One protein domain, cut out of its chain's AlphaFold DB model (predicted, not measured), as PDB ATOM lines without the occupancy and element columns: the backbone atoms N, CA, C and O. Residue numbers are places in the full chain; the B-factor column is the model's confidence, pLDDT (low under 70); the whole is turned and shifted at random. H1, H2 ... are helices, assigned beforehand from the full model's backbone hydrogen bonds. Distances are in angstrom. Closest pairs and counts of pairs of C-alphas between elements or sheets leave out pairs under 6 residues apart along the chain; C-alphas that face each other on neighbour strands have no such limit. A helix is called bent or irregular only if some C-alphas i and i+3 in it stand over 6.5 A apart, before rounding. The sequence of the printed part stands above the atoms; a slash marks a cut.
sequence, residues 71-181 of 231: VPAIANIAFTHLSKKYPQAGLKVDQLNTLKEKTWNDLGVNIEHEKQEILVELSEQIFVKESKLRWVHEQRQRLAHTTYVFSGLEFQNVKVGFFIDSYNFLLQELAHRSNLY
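This is residues 71 to 181 of the 231 residues of an uncharacterized protein of Tetrahymena thermophila (strain SB210) (UniProt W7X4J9). The longest helix, H5, runs lengthwise along one side of an elongated domain, and the helical hairpin of H3 and H4, side by side, packs on it through H4. H1 crosses steeply from H5 to H3, so that H1, H3, H4 and H5 touch one another in a closed circuit, while the short H2 packs on H1 away from H4. The printed part has 111 residues, with five named helices in the order H1, H2, H3, H4, H5 and no named strand; its class is all helix. It is compact, with a radius of gyration of the C-alphas of 13.9 A, and spans 44 by 28 by 22 A.

H5, residues 160 to 179, is 29.3 A long, from C-alpha 160 at (-3.704, -48.382, 14.435) to C-alpha 179 at (-24.908, -30.447, 4.956). H4, residues 135 to 151, measures 23.7 A. H3, residues 111 to 125, measures 19.4 A. H1, residues 71 to 85, is 21.5 A long and begins at C-alpha 71, (-9.539, -44.304, 4.904). H2 is residues 93 to 99, 8.9 A. H2 and H3 are irregular: C-alphas 94 and 97 are 7.9 A apart, and C-alphas 113 and 116 are 7.3 A apart.

H1 is the hub, touching three helices. It touches H5 with residues 71 to 75 alone, and H5 touches H1 with residues 164 to 168 alone; the closest C-alphas, of Val 71 and Asn 168, are 6.4 A apart. Their steep tilt is 48 degrees, opposite ways. H1 touches H3 at a steep tilt of 53 degrees, opposite ways, closest at the C-alphas of Ala 78 and Ile 118, 5.9 A. H1 and H2 touch, closest at the C-alphas of Asn 76 and Val 93, 5.8 A, about perpendicular at 88 degrees. H3 and H4 form a helical hairpin at a shallow tilt of 14 degrees, opposite ways, with the C-alphas of Ser 123 and Gln 139 closest at 5.5 A. H4 and H5 form another, at a steep tilt of 43 degrees, where residues 142 to 146 of H4 touch residues 167 to 174 of H5; the closest C-alphas, of Thr 146 and Tyr 167, are 7.2 A apart. H3 and H5 are near each other. H2 and H5 are close but not clearly touching, with the C-alphas of Leu 99 and Val 160 closest at 6.5 A. H1 and H4 are apart, as are H2 and H4. In H4 and H5 every O i to N i+4 pair is within hydrogen-bond range, against 9 of 11 in H1, 9 of 11 in H3 and 1 of 3 in H2, where 3 of 4 O i to N i+3 pairs are.

The two C-alphas farthest apart, of Gln 88 and Tyr 181, are 45.6 A apart. The printed part has no cut. The link from H2 to H3, 11 residues, is long; the others are short. The mean pLDDT of the printed part is 87.1, and residues 177 to 181 are under 70.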
ATOM      1  N   VAL A  71     -10.458 -43.423   4.167       93.06
ATOM      2  CA  VAL A  71      -9.539 -44.304   4.904       93.06
ATOM      3  C   VAL A  71      -8.206 -44.526   4.174       93.06
ATOM      4  O   VAL A  71      -7.167 -44.357   4.816       93.06
ATOM      5  N   PRO A  72      -8.169 -44.814   2.854       93.50
ATOM      6  CA  PRO A  72      -6.900 -44.966   2.142       93.50
ATOM      7  C   PRO A  72      -6.057 -43.684   2.132       93.50
ATOM      8  O   PRO A  72      -4.842 -43.753   2.287       93.50
ATOM      9  N   ALA A  73      -6.692 -42.515   1.988       93.81
ATOM     10  CA  ALA A  73      -5.997 -41.229   1.977       93.81
ATOM     11  C   ALA A  73      -5.433 -40.877   3.363       93.81
ATOM     12  O   ALA A  73      -4.279 -40.464   3.464       93.81
ATOM     13  N   ILE A  74      -6.215 -41.112   4.422       95.81
ATOM     14  CA  ILE A  74      -5.790 -40.919   5.816       95.81
ATOM     15  C   ILE A  74      -4.584 -41.806   6.123       95.81
ATOM     16  O   ILE A  74      -3.558 -41.316   6.594       95.81
ATOM     17  N   ALA A  75      -4.689 -43.101   5.811       96.31
ATOM     18  CA  ALA A  75      -3.608 -44.055   6.017       96.31
ATOM     19  C   ALA A  75      -2.355 -43.660   5.229       96.31
ATOM     20  O   ALA A  75      -1.257 -43.696   5.774       96.31
ATOM     21  N   ASN A  76      -2.510 -43.240   3.970       96.44
ATOM     22  CA  ASN A  76      -1.385 -42.838   3.134       96.44
ATOM     23  C   ASN A  76      -0.614 -41.652   3.718       96.44
ATOM     24  O   ASN A  76       0.610 -41.715   3.804       96.44
ATOM     25  N   ILE A  77      -1.310 -40.597   4.147       96.62
ATOM     26  CA  ILE A  77      -0.673 -39.407   4.730       96.62
ATOM     27  C   ILE A  77       0.033 -39.780   6.038       96.62
ATOM     28  O   ILE A  77       1.235 -39.551   6.174       96.62
ATOM     29  N   ALA A  78      -0.672 -40.451   6.954       96.38
ATOM     30  CA  ALA A  78      -0.109 -40.842   8.244       96.38
ATOM     31  C   ALA A  78       1.103 -41.779   8.088       96.38
ATOM     32  O   ALA A  78       2.146 -41.561   8.699       96.38
ATOM     33  N   PHE A  79       1.008 -42.802   7.236       96.69
ATOM     34  CA  PHE A  79       2.106 -43.744   7.017       96.69
ATOM     35  C   PHE A  79       3.274 -43.110   6.269       96.69
ATOM     36  O   PHE A  79       4.416 -43.453   6.559       96.69
ATOM     37  N   THR A  80       3.027 -42.169   5.357       96.12
ATOM     38  CA  THR A  80       4.102 -41.429   4.680       96.12
ATOM     39  C   THR A  80       4.871 -40.559   5.668       96.12
ATOM     40  O   THR A  80       6.101 -40.537   5.622       96.12
ATOM     41  N   HIS A  81       4.175 -39.877   6.581       95.62
ATOM     42  CA  HIS A  81       4.809 -39.115   7.653       95.62
ATOM     43  C   HIS A  81       5.641 -40.036   8.557       95.62
ATOM     44  O   HIS A  81       6.851 -39.860   8.707       95.62
ATOM     45  N   LEU A  82       5.012 -41.085   9.087       95.88
ATOM     46  CA  LEU A  82       5.641 -41.988  10.046       95.88
ATOM     47  C   LEU A  82       6.786 -42.802   9.443       95.88
ATOM     48  O   LEU A  82       7.780 -43.017  10.121       95.88
ATOM     49  N   SER A  83       6.719 -43.202   8.172       95.31
ATOM     50  CA  SER A  83       7.802 -43.961   7.525       95.31
ATOM     51  C   SER A  83       9.098 -43.159   7.388       95.31
ATOM     52  O   SER A  83      10.169 -43.756   7.297       95.31
ATOM     53  N   LYS A  84       9.031 -41.818   7.401       94.19
ATOM     54  CA  LYS A  84      10.229 -40.961   7.414       94.19
ATOM     55  C   LYS A  84      10.964 -41.032   8.754       94.19
ATOM     56  O   LYS A  84      12.189 -40.966   8.767       94.19
ATOM     57  N   LYS A  85      10.227 -41.159   9.863       94.38
ATOM     58  CA  LYS A  85      10.772 -41.174  11.233       94.38
ATOM     59  C   LYS A  85      10.988 -42.593  11.780       94.38
ATOM     60  O   LYS A  85      11.919 -42.822  12.544       94.38
ATOM     61  N   TYR A  86      10.170 -43.551  11.346       94.56
ATOM     62  CA  TYR A  86      10.130 -44.944  11.801       94.56
ATOM     63  C   TYR A  86      10.185 -45.924  10.613       94.56
ATOM     64  O   TYR A  86       9.241 -46.689  10.393       94.56
ATOM     65  N   PRO A  87      11.271 -45.938   9.820       91.44
ATOM     66  CA  PRO A  87      11.374 -46.802   8.640       91.44
ATOM     67  C   PRO A  87      11.255 -48.301   8.972       91.44
ATOM     68  O   PRO A  87      10.751 -49.081   8.163       91.44
ATOM     69  N   GLN A  88      11.658 -48.709  10.178       90.31
ATOM     70  CA  GLN A  88      11.563 -50.084  10.678       90.31
ATOM     71  C   GLN A  88      10.124 -50.579  10.879       90.31
ATOM     72  O   GLN A  88       9.901 -51.787  10.896       90.31
ATOM     73  N   ALA A  89       9.148 -49.673  11.013       90.44
ATOM     74  CA  ALA A  89       7.751 -50.034  11.240       90.44
ATOM     75  C   ALA A  89       7.079 -50.628   9.986       90.44
ATOM     76  O   ALA A  89       6.004 -51.220  10.086       90.44
ATOM     77  N   GLY A  90       7.700 -50.484   8.803       89.69
ATOM     78  CA  GLY A  90       7.222 -51.093   7.558       89.69
ATOM     79  C   GLY A  90       5.824 -50.630   7.139       89.69
ATOM     80  O   GLY A  90       5.087 -51.397   6.526       89.69
ATOM     81  N   LEU A  91       5.443 -49.399   7.493       92.94
ATOM     82  CA  LEU A  91       4.094 -48.874   7.292       92.94
ATOM     83  C   LEU A  91       3.804 -48.675   5.804       92.94
ATOM     84  O   LEU A  91       4.410 -47.833   5.142       92.94
ATOM     85  N   LYS A  92       2.847 -49.436   5.274       92.81
ATOM     86  CA  LYS A  92       2.399 -49.309   3.887       92.81
ATOM     87  C   LYS A  92       0.888 -49.479   3.779       92.81
ATOM     88  O   LYS A  92       0.278 -50.263   4.505       92.81
ATOM     89  N   VAL A  93       0.277 -48.718   2.872       90.81
ATOM     90  CA  VAL A  93      -1.188 -48.649   2.716       90.81
ATOM     91  C   VAL A  93      -1.772 -49.959   2.183       90.81
ATOM     92  O   VAL A  93      -2.870 -50.342   2.572       90.81
ATOM     93  N   ASP A  94      -1.030 -50.685   1.348       92.06
ATOM     94  CA  ASP A  94      -1.395 -52.022   0.855       92.06
ATOM     95  C   ASP A  94      -1.524 -53.057   1.988       92.06
ATOM     96  O   ASP A  94      -2.291 -54.010   1.876       92.06
ATOM     97  N   GLN A  95      -0.839 -52.835   3.112       91.88
ATOM     98  CA  GLN A  95      -0.891 -53.682   4.305       91.88
ATOM     99  C   GLN A  95      -1.851 -53.164   5.384       91.88
ATOM    100  O   GLN A  95      -1.881 -53.709   6.490       91.88
ATOM    101  N   LEU A  96      -2.658 -52.137   5.083       91.44
ATOM    102  CA  LEU A  96      -3.509 -51.460   6.063       91.44
ATOM    103  C   LEU A  96      -4.393 -52.432   6.854       91.44
ATOM    104  O   LEU A  96      -4.434 -52.334   8.074       91.44
ATOM    105  N   ASN A  97      -5.046 -53.395   6.199       91.88
ATOM    106  CA  ASN A  97      -5.938 -54.348   6.878       91.88
ATOM    107  C   ASN A  97      -5.221 -55.161   7.967       91.88
ATOM    108  O   ASN A  97      -5.790 -55.409   9.023       91.88
ATOM    109  N   THR A  98      -3.961 -55.531   7.736       93.00
ATOM    110  CA  THR A  98      -3.141 -56.249   8.718       93.00
ATOM    111  C   THR A  98      -2.625 -55.309   9.805       93.00
ATOM    112  O   THR A  98      -2.564 -55.680  10.975       93.00
ATOM    113  N   LEU A  99      -2.241 -54.086   9.431       93.06
ATOM    114  CA  LEU A  99      -1.710 -53.091  10.361       93.06
ATOM    115  C   LEU A  99      -2.782 -52.549  11.311       93.06
ATOM    116  O   LEU A  99      -2.456 -52.265  12.459       93.06
ATOM    117  N   LYS A 100      -4.049 -52.461  10.876       92.62
ATOM    118  CA  LYS A 100      -5.170 -51.967  11.692       92.62
ATOM    119  C   LYS A 100      -5.313 -52.706  13.021       92.62
ATOM    120  O   LYS A 100      -5.705 -52.078  13.999       92.62
ATOM    121  N   GLU A 101      -4.977 -53.993  13.059       93.56
ATOM    122  CA  GLU A 101      -5.112 -54.837  14.252       93.56
ATOM    123  C   GLU A 101      -3.928 -54.744  15.225       93.56
ATOM    124  O   GLU A 101      -4.054 -55.177  16.371       93.56
ATOM    125  N   LYS A 102      -2.798 -54.168  14.801       94.19
ATOM    126  CA  LYS A 102      -1.608 -53.980  15.643       94.19
ATOM    127  C   LYS A 102      -1.701 -52.688  16.444       94.19
ATOM    128  O   LYS A 102      -2.346 -51.734  16.005       94.19
ATOM    129  N   THR A 103      -1.040 -52.632  17.598       95.00
ATOM    130  CA  THR A 103      -0.879 -51.371  18.334       95.00
ATOM    131  C   THR A 103       0.289 -50.558  17.781       95.00
ATOM    132  O   THR A 103       1.194 -51.097  17.139       95.00
ATOM    133  N   TRP A 104       0.290 -49.248  18.030       94.12
ATOM    134  CA  TRP A 104       1.420 -48.390  17.658       94.12
ATOM    135  C   TRP A 104       2.715 -48.797  18.370       94.12
ATOM    136  O   TRP A 104       3.783 -48.797  17.755       94.12
ATOM    137  N   ASN A 105       2.608 -49.234  19.627       93.75
ATOM    138  CA  ASN A 105       3.734 -49.750  20.396       93.75
ATOM    139  C   ASN A 105       4.341 -51.026  19.784       93.75
ATOM    140  O   ASN A 105       5.562 -51.116  19.671       93.75
ATOM    141  N   ASP A 106       3.518 -51.969  19.303       93.38
ATOM    142  CA  ASP A 106       4.001 -53.194  18.631       93.38
ATOM    143  C   ASP A 106       4.789 -52.892  17.350       93.38
ATOM    144  O   ASP A 106       5.639 -53.672  16.921       93.38
ATOM    145  N   LEU A 107       4.489 -51.759  16.716       93.25
ATOM    146  CA  LEU A 107       5.168 -51.275  15.517       93.25
ATOM    147  C   LEU A 107       6.420 -50.444  15.843       93.25
ATOM    148  O   LEU A 107       7.113 -50.007  14.926       93.25
ATOM    149  N   GLY A 108       6.716 -50.218  17.128       93.00
ATOM    150  CA  GLY A 108       7.817 -49.367  17.571       93.00
ATOM    151  C   GLY A 108       7.624 -47.893  17.209       93.00
ATOM    152  O   GLY A 108       8.610 -47.178  17.025       93.00
ATOM    153  N   VAL A 109       6.372 -47.446  17.067       95.00
ATOM    154  CA  VAL A 109       6.007 -46.066  16.726       95.00
ATOM    155  C   VAL A 109       5.558 -45.337  17.990       95.00
ATOM    156  O   VAL A 109       4.689 -45.818  18.719       95.00
ATOM    157  N   ASN A 110       6.122 -44.155  18.241       93.94
ATOM    158  CA  ASN A 110       5.655 -43.271  19.308       93.94
ATOM    159  C   ASN A 110       4.610 -42.296  18.753       93.94
ATOM    160  O   ASN A 110       4.911 -41.143  18.448       93.94
ATOM    161  N   ILE A 111       3.379 -42.777  18.586       94.00
ATOM    162  CA  ILE A 111       2.306 -41.994  17.961       94.00
ATOM    163  C   ILE A 111       1.946 -40.743  18.774       94.00
ATOM    164  O   ILE A 111       1.492 -39.759  18.202       94.00
ATOM    165  N   GLU A 112       2.189 -40.734  20.087       93.12
ATOM    166  CA  GLU A 112       1.902 -39.573  20.938       93.12
ATOM    167  C   GLU A 112       2.734 -38.349  20.572       93.12
ATOM    168  O   GLU A 112       2.232 -37.227  20.619       93.12
ATOM    169  N   HIS A 113       3.989 -38.568  20.179       93.88
ATOM    170  CA  HIS A 113       4.865 -37.487  19.744       93.88
ATOM    171  C   HIS A 113       4.483 -36.964  18.354       93.88
ATOM    172  O   HIS A 113       4.632 -35.782  18.064       93.88
ATOM    173  N   GLU A 114       3.938 -37.843  17.515       94.25
ATOM    174  CA  GLU A 114       3.724 -37.589  16.090       94.25
ATOM    175  C   GLU A 114       2.303 -37.132  15.753       94.25
ATOM    176  O   GLU A 114       2.074 -36.489  14.726       94.25
ATOM    177  N   LYS A 115       1.318 -37.438  16.609       92.56
ATOM    178  CA  LYS A 115      -0.100 -37.230  16.291       92.56
ATOM    179  C   LYS A 115      -0.415 -35.782  15.927       92.56
ATOM    180  O   LYS A 115      -1.212 -35.565  15.026       92.56
ATOM    181  N   GLN A 116       0.209 -34.793  16.569       92.44
ATOM    182  CA  GLN A 116      -0.068 -33.381  16.276       92.44
ATOM    183  C   GLN A 116       0.334 -32.994  14.846       92.44
ATOM    184  O   GLN A 116      -0.469 -32.398  14.131       92.44
ATOM    185  N   GLU A 117       1.534 -33.379  14.406       94.44
ATOM    186  CA  GLU A 117       2.015 -33.102  13.046       94.44
ATOM    187  C   GLU A 117       1.173 -33.850  12.003       94.44
ATOM    188  O   GLU A 117       0.754 -33.267  11.003       94.44
ATOM    189  N   ILE A 118       0.827 -35.113  12.280       96.12
ATOM    190  CA  ILE A 118      -0.040 -35.912  11.405       96.12
ATOM    191  C   ILE A 118      -1.420 -35.261  11.249       96.12
ATOM    192  O   ILE A 118      -1.951 -35.207  10.142       96.12
ATOM    193  N   LEU A 119      -2.018 -34.745  12.329       94.19
ATOM    194  CA  LEU A 119      -3.319 -34.071  12.266       94.19
ATOM    195  C   LEU A 119      -3.274 -32.799  11.413       94.19
ATOM    196  O   LEU A 119      -4.228 -32.547  10.676       94.19
ATOM    197  N   VAL A 120      -2.179 -32.035  11.473       91.50
ATOM    198  CA  VAL A 120      -1.961 -30.875  10.593       91.50
ATOM    199  C   VAL A 120      -1.906 -31.329   9.138       91.50
ATOM    200  O   VAL A 120      -2.717 -30.863   8.338       91.50
ATOM    201  N   GLU A 121      -1.055 -32.303   8.808       94.06
ATOM    202  CA  GLU A 121      -0.924 -32.811   7.437       94.06
ATOM    203  C   GLU A 121      -2.251 -33.352   6.883       94.06
ATOM    204  O   GLU A 121      -2.647 -33.025   5.760       94.06
ATOM    205  N   LEU A 122      -2.984 -34.134   7.681       94.25
ATOM    206  CA  LEU A 122      -4.309 -34.633   7.316       94.25
ATOM    207  C   LEU A 122      -5.299 -33.484   7.091       94.25
ATOM    208  O   LEU A 122      -6.139 -33.555   6.188       94.25
ATOM    209  N   SER A 123      -5.209 -32.426   7.900       90.50
ATOM    210  CA  SER A 123      -6.074 -31.255   7.796       90.50
ATOM    211  C   SER A 123      -5.745 -30.333   6.623       90.50
ATOM    212  O   SER A 123      -6.574 -29.504   6.266       90.50
ATOM    213  N   GLU A 124      -4.594 -30.479   5.986       87.94
ATOM    214  CA  GLU A 124      -4.224 -29.674   4.820       87.94
ATOM    215  C   GLU A 124      -4.448 -30.440   3.516       87.94
ATOM    216  O   GLU A 124      -4.869 -29.855   2.517       87.94
ATOM    217  N   GLN A 125      -4.218 -31.755   3.533       89.00
ATOM    218  CA  GLN A 125      -4.154 -32.572   2.321       89.00
ATOM    219  C   GLN A 125      -5.464 -33.293   1.974       89.00
ATOM    220  O   GLN A 125      -5.688 -33.628   0.810       89.00
ATOM    221  N   ILE A 126      -6.348 -33.548   2.946       88.31
ATOM    222  CA  ILE A 126      -7.625 -34.222   2.674       88.31
ATOM    223  C   ILE A 126      -8.694 -33.189   2.323       88.31
ATOM    224  O   ILE A 126      -9.051 -32.344   3.136       88.31
ATOM    225  N   PHE A 127      -9.277 -33.288   1.134       83.00
ATOM    226  CA  PHE A 127     -10.409 -32.447   0.740       83.00
ATOM    227  C   PHE A 127     -11.716 -33.231   0.874       83.00
ATOM    228  O   PHE A 127     -11.933 -34.200   0.144       83.00
ATOM    229  N   VAL A 128     -12.583 -32.812   1.801       81.00
ATOM    230  CA  VAL A 128     -13.888 -33.450   2.032       81.00
ATOM    231  C   VAL A 128     -14.871 -32.965   0.974       81.00
ATOM    232  O   VAL A 128     -15.406 -31.862   1.068       81.00
ATOM    233  N   LYS A 129     -15.101 -33.785  -0.052       79.88
ATOM    234  CA  LYS A 129     -15.927 -33.434  -1.219       79.88
ATOM    235  C   LYS A 129     -17.396 -33.205  -0.869       79.88
ATOM    236  O   LYS A 129     -18.082 -32.471  -1.570       79.88
ATOM    237  N   GLU A 130     -17.877 -33.835   0.196       78.62
ATOM    238  CA  GLU A 130     -19.252 -33.723   0.676       78.62
ATOM    239  C   GLU A 130     -19.465 -32.506   1.591       78.62
ATOM    240  O   GLU A 130     -20.600 -32.235   1.987       78.62
ATOM    241  N   SER A 131     -18.392 -31.790   1.950       77.50
ATOM    242  CA  SER A 131     -18.466 -30.599   2.790       77.50
ATOM    243  C   SER A 131     -18.890 -29.384   1.973       77.50
ATOM    244  O   SER A 131     -18.322 -29.093   0.921       77.50
ATOM    245  N   LYS A 132     -19.867 -28.633   2.486       73.75
ATOM    246  CA  LYS A 132     -20.332 -27.371   1.877       73.75
ATOM    247  C   LYS A 132     -19.596 -26.131   2.397       73.75
ATOM    248  O   LYS A 132     -19.873 -25.015   1.960       73.75
ATOM    249  N   LEU A 133     -18.682 -26.303   3.352       71.94
ATOM    250  CA  LEU A 133     -17.885 -25.210   3.908       71.94
ATOM    251  C   LEU A 133     -16.857 -24.702   2.886       71.94
ATOM    252  O   LEU A 133     -16.366 -25.449   2.041       71.94
ATOM    253  N   ARG A 134     -16.459 -23.429   3.008       74.94
ATOM    254  CA  ARG A 134     -15.263 -22.929   2.308       74.94
ATOM    255  C   ARG A 134     -14.044 -23.733   2.746       74.94
ATOM    256  O   ARG A 134     -13.868 -23.945   3.943       74.94
ATOM    257  N   TRP A 135     -13.161 -24.065   1.807       70.25
ATOM    258  CA  TRP A 135     -11.974 -24.889   2.067       70.25
ATOM    259  C   TRP A 135     -11.137 -24.387   3.259       70.25
ATOM    260  O   TRP A 135     -10.874 -25.152   4.175       70.25
ATOM    261  N   VAL A 136     -10.823 -23.085   3.327       70.62
ATOM    262  CA  VAL A 136     -10.044 -22.497   4.441       70.62
ATOM    263  C   VAL A 136     -10.725 -22.729   5.789       70.62
ATOM    264  O   VAL A 136     -10.075 -22.949   6.808       70.62
ATOM    265  N   HIS A 137     -12.051 -22.619   5.811       73.38
ATOM    266  CA  HIS A 137     -12.828 -22.740   7.033       73.38
ATOM    267  C   HIS A 137     -12.968 -24.203   7.455       73.38
ATOM    268  O   HIS A 137     -12.803 -24.518   8.630       73.38
ATOM    269  N   GLU A 138     -13.211 -25.091   6.490       76.94
ATOM    270  CA  GLU A 138     -13.233 -26.539   6.689       76.94
ATOM    271  C   GLU A 138     -11.920 -27.025   7.306       76.94
ATOM    272  O   GLU A 138     -11.948 -27.645   8.366       76.94
ATOM    273  N   GLN A 139     -10.779 -26.644   6.725       80.06
ATOM    274  CA  GLN A 139      -9.458 -27.013   7.234       80.06
ATOM    275  C   GLN A 139      -9.236 -26.530   8.674       80.06
ATOM    276  O   GLN A 139      -8.820 -27.311   9.529       80.06
ATOM    277  N   ARG A 140      -9.570 -25.265   8.977       74.44
ATOM    278  CA  ARG A 140      -9.440 -24.699  10.333       74.44
ATOM    279  C   ARG A 140     -10.321 -25.412  11.352       74.44
ATOM    280  O   ARG A 140      -9.840 -25.747  12.432       74.44
ATOM    281  N   GLN A 141     -11.596 -25.637  11.028       77.31
ATOM    282  CA  GLN A 141     -12.512 -26.341  11.927       77.31
ATOM    283  C   GLN A 141     -12.067 -27.778  12.156       77.31
ATOM    284  O   GLN A 141     -12.084 -28.251  13.290       77.31
ATOM    285  N   ARG A 142     -11.646 -28.460  11.091       83.81
ATOM    286  CA  ARG A 142     -11.156 -29.826  11.170       83.81
ATOM    287  C   ARG A 142      -9.934 -29.919  12.061       83.81
ATOM    288  O   ARG A 142      -9.966 -30.707  12.993       83.81
ATOM    289  N   LEU A 143      -8.916 -29.090  11.830       85.56
ATOM    290  CA  LEU A 143      -7.715 -29.073  12.659       85.56
ATOM    291  C   LEU A 143      -8.046 -28.777  14.126       85.56
ATOM    292  O   LEU A 143      -7.566 -29.475  15.017       85.56
ATOM    293  N   ALA A 144      -8.893 -27.778  14.391       78.44
ATOM    294  CA  ALA A 144      -9.295 -27.438  15.753       78.44
ATOM    295  C   ALA A 144     -10.024 -28.604  16.445       78.44
ATOM    296  O   ALA A 144      -9.704 -28.952  17.582       78.44
ATOM    297  N   HIS A 145     -10.975 -29.235  15.753       79.75
ATOM    298  CA  HIS A 145     -11.775 -30.322  16.309       79.75
ATOM    299  C   HIS A 145     -10.947 -31.599  16.498       79.75
ATOM    300  O   HIS A 145     -11.007 -32.216  17.560       79.75
ATOM    301  N   THR A 146     -10.131 -31.981  15.515       84.31
ATOM    302  CA  THR A 146      -9.286 -33.175  15.619       84.31
ATOM    303  C   THR A 146      -8.224 -32.999  16.695       84.31
ATOM    304  O   THR A 146      -8.025 -33.916  17.484       84.31
ATOM    305  N   THR A 147      -7.619 -31.813  16.819       80.00
ATOM    306  CA  THR A 147      -6.680 -31.506  17.910       80.00
ATOM    307  C   THR A 147      -7.357 -31.642  19.269       80.00
ATOM    308  O   THR A 147      -6.813 -32.293  20.157       80.00
ATOM    309  N   TYR A 148      -8.561 -31.086  19.428       79.44
ATOM    310  CA  TYR A 148      -9.323 -31.205  20.670       79.44
ATOM    311  C   TYR A 148      -9.613 -32.670  21.024       79.44
ATOM    312  O   TYR A 148      -9.245 -33.120  22.109       79.44
ATOM    313  N   VAL A 149     -10.191 -33.439  20.099       79.69
ATOM    314  CA  VAL A 149     -10.570 -34.842  20.339       79.69
ATOM    315  C   VAL A 149      -9.345 -35.712  20.627       79.69
ATOM    316  O   VAL A 149      -9.337 -36.467  21.594       79.69
ATOM    317  N   PHE A 150      -8.283 -35.587  19.830       85.88
ATOM    318  CA  PHE A 150      -7.093 -36.436  19.945       85.88
ATOM    319  C   PHE A 150      -6.173 -36.016  21.099       85.88
ATOM    320  O   PHE A 150      -5.324 -36.806  21.515       85.88
ATOM    321  N   SER A 151      -6.335 -34.805  21.646       80.81
ATOM    322  CA  SER A 151      -5.642 -34.395  22.875       80.81
ATOM    323  C   SER A 151      -6.114 -35.180  24.101       80.81
ATOM    324  O   SER A 151      -5.311 -35.454  24.986       80.81
ATOM    325  N   GLY A 152      -7.389 -35.587  24.128       78.00
ATOM    326  CA  GLY A 152      -7.985 -36.361  25.219       78.00
ATOM    327  C   GLY A 152      -7.807 -37.876  25.095       78.00
ATOM    328  O   GLY A 152      -8.329 -38.612  25.930       78.00
ATOM    329  N   LEU A 153      -7.119 -38.347  24.053       81.12
ATOM    330  CA  LEU A 153      -6.946 -39.765  23.751       81.12
ATOM    331  C   LEU A 153      -5.464 -40.141  23.768       81.12
ATOM    332  O   LEU A 153      -4.637 -39.482  23.131       81.12
ATOM    333  N   GLU A 154      -5.157 -41.238  24.456       86.88
ATOM    334  CA  GLU A 154      -3.865 -41.918  24.389       86.88
ATOM    335  C   GLU A 154      -3.957 -43.053  23.365       86.88
ATOM    336  O   GLU A 154      -4.744 -43.986  23.508       86.88
ATOM    337  N   PHE A 155      -3.151 -42.970  22.316       87.69
ATOM    338  CA  PHE A 155      -3.083 -43.912  21.211       87.69
ATOM    339  C   PHE A 155      -1.934 -44.912  21.339       87.69
ATOM    340  O   PHE A 155      -1.990 -45.929  20.657       87.69
ATOM    341  N   GLN A 156      -0.927 -44.697  22.195       86.25
ATOM    342  CA  GLN A 156       0.284 -45.540  22.223       86.25
ATOM    343  C   GLN A 156      -0.001 -47.054  22.281       86.25
ATOM    344  O   GLN A 156       0.593 -47.826  21.528       86.25
ATOM    345  N   ASN A 157      -0.950 -47.476  23.121       87.56
ATOM    346  CA  ASN A 157      -1.345 -48.884  23.286       87.56
ATOM    347  C   ASN A 157      -2.652 -49.239  22.562       87.56
ATOM    348  O   ASN A 157      -3.236 -50.296  22.795       87.56
ATOM    349  N   VAL A 158      -3.134 -48.352  21.696       89.75
ATOM    350  CA  VAL A 158      -4.367 -48.541  20.937       89.75
ATOM    351  C   VAL A 158      -4.029 -49.019  19.530       89.75
ATOM    352  O   VAL A 158      -2.968 -48.727  18.973       89.75
ATOM    353  N   LYS A 159      -4.952 -49.788  18.953       93.06
ATOM    354  CA  LYS A 159      -4.870 -50.275  17.579       93.06
ATOM    355  C   LYS A 159      -4.716 -49.128  16.577       93.06
ATOM    356  O   LYS A 159      -5.423 -48.123  16.669       93.06
ATOM    357  N   VAL A 160      -3.880 -49.325  15.557       93.00
ATOM    358  CA  VAL A 160      -3.704 -48.382  14.435       93.00
ATOM    359  C   VAL A 160      -5.043 -48.041  13.783       93.00
ATOM    360  O   VAL A 160      -5.298 -46.881  13.451       93.00
ATOM    361  N   GLY A 161      -5.927 -49.037  13.641       91.38
ATOM    362  CA  GLY A 161      -7.251 -48.849  13.052       91.38
ATOM    363  C   GLY A 161      -8.080 -47.793  13.776       91.38
ATOM    364  O   GLY A 161      -8.713 -46.975  13.121       91.38
ATOM    365  N   PHE A 162      -7.984 -47.719  15.105       90.69
ATOM    366  CA  PHE A 162      -8.748 -46.756  15.896       90.69
ATOM    367  C   PHE A 162      -8.384 -45.306  15.560       90.69
ATOM    368  O   PHE A 162      -9.277 -44.473  15.447       90.69
ATOM    369  N   PHE A 163      -7.101 -44.999  15.344       91.94
ATOM    370  CA  PHE A 163      -6.662 -43.658  14.938       91.94
ATOM    371  C   PHE A 163      -7.272 -43.258  13.586       91.94
ATOM    372  O   PHE A 163      -7.861 -42.185  13.445       91.94
ATOM    373  N   ILE A 164      -7.163 -44.152  12.598       93.31
ATOM    374  CA  ILE A 164      -7.619 -43.913  11.223       93.31
ATOM    375  C   ILE A 164      -9.144 -43.796  11.171       93.31
ATOM    376  O   ILE A 164      -9.679 -42.864  10.569       93.31
ATOM    377  N   ASP A 165      -9.841 -44.719  11.827       90.12
ATOM    378  CA  ASP A 165     -11.299 -44.773  11.828       90.12
ATOM    379  C   ASP A 165     -11.895 -43.600  12.626       90.12
ATOM    380  O   ASP A 165     -12.888 -43.021  12.186       90.12
ATOM    381  N   SER A 166     -11.248 -43.164  13.718       88.88
ATOM    382  CA  SER A 166     -11.657 -41.970  14.480       88.88
ATOM    383  C   SER A 166     -11.557 -40.697  13.646       88.88
ATOM    384  O   SER A 166     -12.495 -39.902  13.611       88.88
ATOM    385  N   TYR A 167     -10.447 -40.503  12.925       91.56
ATOM    386  CA  TYR A 167     -10.303 -39.336  12.054       91.56
ATOM    387  C   TYR A 167     -11.346 -39.354  10.930       91.56
ATOM    388  O   TYR A 167     -11.996 -38.352  10.642       91.56
ATOM    389  N   ASN A 168     -11.554 -40.518  10.319       90.81
ATOM    390  CA  ASN A 168     -12.530 -40.702   9.255       90.81
ATOM    391  C   ASN A 168     -13.981 -40.472   9.721       90.81
ATOM    392  O   ASN A 168     -14.782 -39.888   8.989       90.81
ATOM    393  N   PHE A 169     -14.315 -40.877  10.947       84.75
ATOM    394  CA  PHE A 169     -15.597 -40.562  11.572       84.75
ATOM    395  C   PHE A 169     -15.787 -39.045  11.734       84.75
ATOM    396  O   PHE A 169     -16.840 -38.521  11.373       84.75
ATOM    397  N   LEU A 170     -14.754 -38.316  12.171       84.00
ATOM    398  CA  LEU A 170     -14.814 -36.853  12.284       84.00
ATOM    399  C   LEU A 170     -15.035 -36.165  10.930       84.00
ATOM    400  O   LEU A 170     -15.783 -35.191  10.858       84.00
ATOM    401  N   LEU A 171     -14.448 -36.677   9.842       85.69
ATOM    402  CA  LEU A 171     -14.718 -36.153   8.495       85.69
ATOM    403  C   LEU A 171     -16.197 -36.292   8.118       85.69
ATOM    404  O   LEU A 171     -16.787 -35.363   7.567       85.69
ATOM    405  N   GLN A 172     -16.808 -37.435   8.437       81.06
ATOM    406  CA  GLN A 172     -18.230 -37.674   8.181       81.06
ATOM    407  C   GLN A 172     -19.112 -36.763   9.024       81.06
ATOM    408  O   GLN A 172     -20.090 -36.216   8.518       81.06
ATOM    409  N   GLU A 173     -18.756 -36.565  10.290       76.56
ATOM    410  CA  GLU A 173     -19.489 -35.669  11.172       76.56
ATOM    411  C   GLU A 173     -19.431 -34.219  10.671       76.56
ATOM    412  O   GLU A 173     -20.460 -33.546  10.605       76.56
ATOM    413  N   LEU A 174     -18.255 -33.749  10.245       74.81
ATOM    414  CA  LEU A 174     -18.085 -32.418   9.659       74.81
ATOM    415  C   LEU A 174     -18.881 -32.261   8.360       74.81
ATOM    416  O   LEU A 174     -19.585 -31.264   8.189       74.81
ATOM    417  N   ALA A 175     -18.833 -33.257   7.472       76.88
ATOM    418  CA  ALA A 175     -19.640 -33.261   6.258       76.88
ATOM    419  C   ALA A 175     -21.136 -33.201   6.593       76.88
ATOM    420  O   ALA A 175     -21.859 -32.380   6.030       76.88
ATOM    421  N   HIS A 176     -21.602 -34.007   7.549       73.44
ATOM    422  CA  HIS A 176     -22.995 -34.022   7.983       73.44
ATOM    423  C   HIS A 176     -23.430 -32.666   8.553       73.44
ATOM    424  O   HIS A 176     -24.406 -32.092   8.073       73.44
ATOM    425  N   ARG A 177     -22.658 -32.098   9.488       68.56
ATOM    426  CA  ARG A 177     -22.911 -30.763  10.057       68.56
ATOM    427  C   ARG A 177     -22.952 -29.681   8.978       68.56
ATOM    428  O   ARG A 177     -23.842 -28.835   8.994       68.56
ATOM    429  N   SER A 178     -22.036 -29.723   8.008       69.75
ATOM    430  CA  SER A 178     -22.040 -28.773   6.889       69.75
ATOM    431  C   SER A 178     -23.277 -28.926   5.995       69.75
ATOM    432  O   SER A 178     -23.826 -27.940   5.510       69.75
ATOM    433  N   ASN A 179     -23.760 -30.156   5.806       65.94
ATOM    434  CA  ASN A 179     -24.908 -30.447   4.956       65.94
ATOM    435  C   ASN A 179     -26.241 -30.000   5.557       65.94
ATOM    436  O   ASN A 179     -27.180 -29.774   4.798       65.94
ATOM    437  N   LEU A 180     -26.300 -29.811   6.876       64.81
ATOM    438  CA  LEU A 180     -27.458 -29.247   7.569       64.81
ATOM    439  C   LEU A 180     -27.601 -27.726   7.388       64.81
ATOM    440  O   LEU A 180     -28.559 -27.161   7.900       64.81
ATOM    441  N   TYR A 181     -26.686 -27.065   6.664       59.41
ATOM    442  CA  TYR A 181     -26.729 -25.620   6.406       59.41
ATOM    443  C   TYR A 181     -26.875 -24.770   7.680       59.41
ATOM    444  O   TYR A 181     -27.591 -23.782   7.738       59.41
TER     445      TYR A 181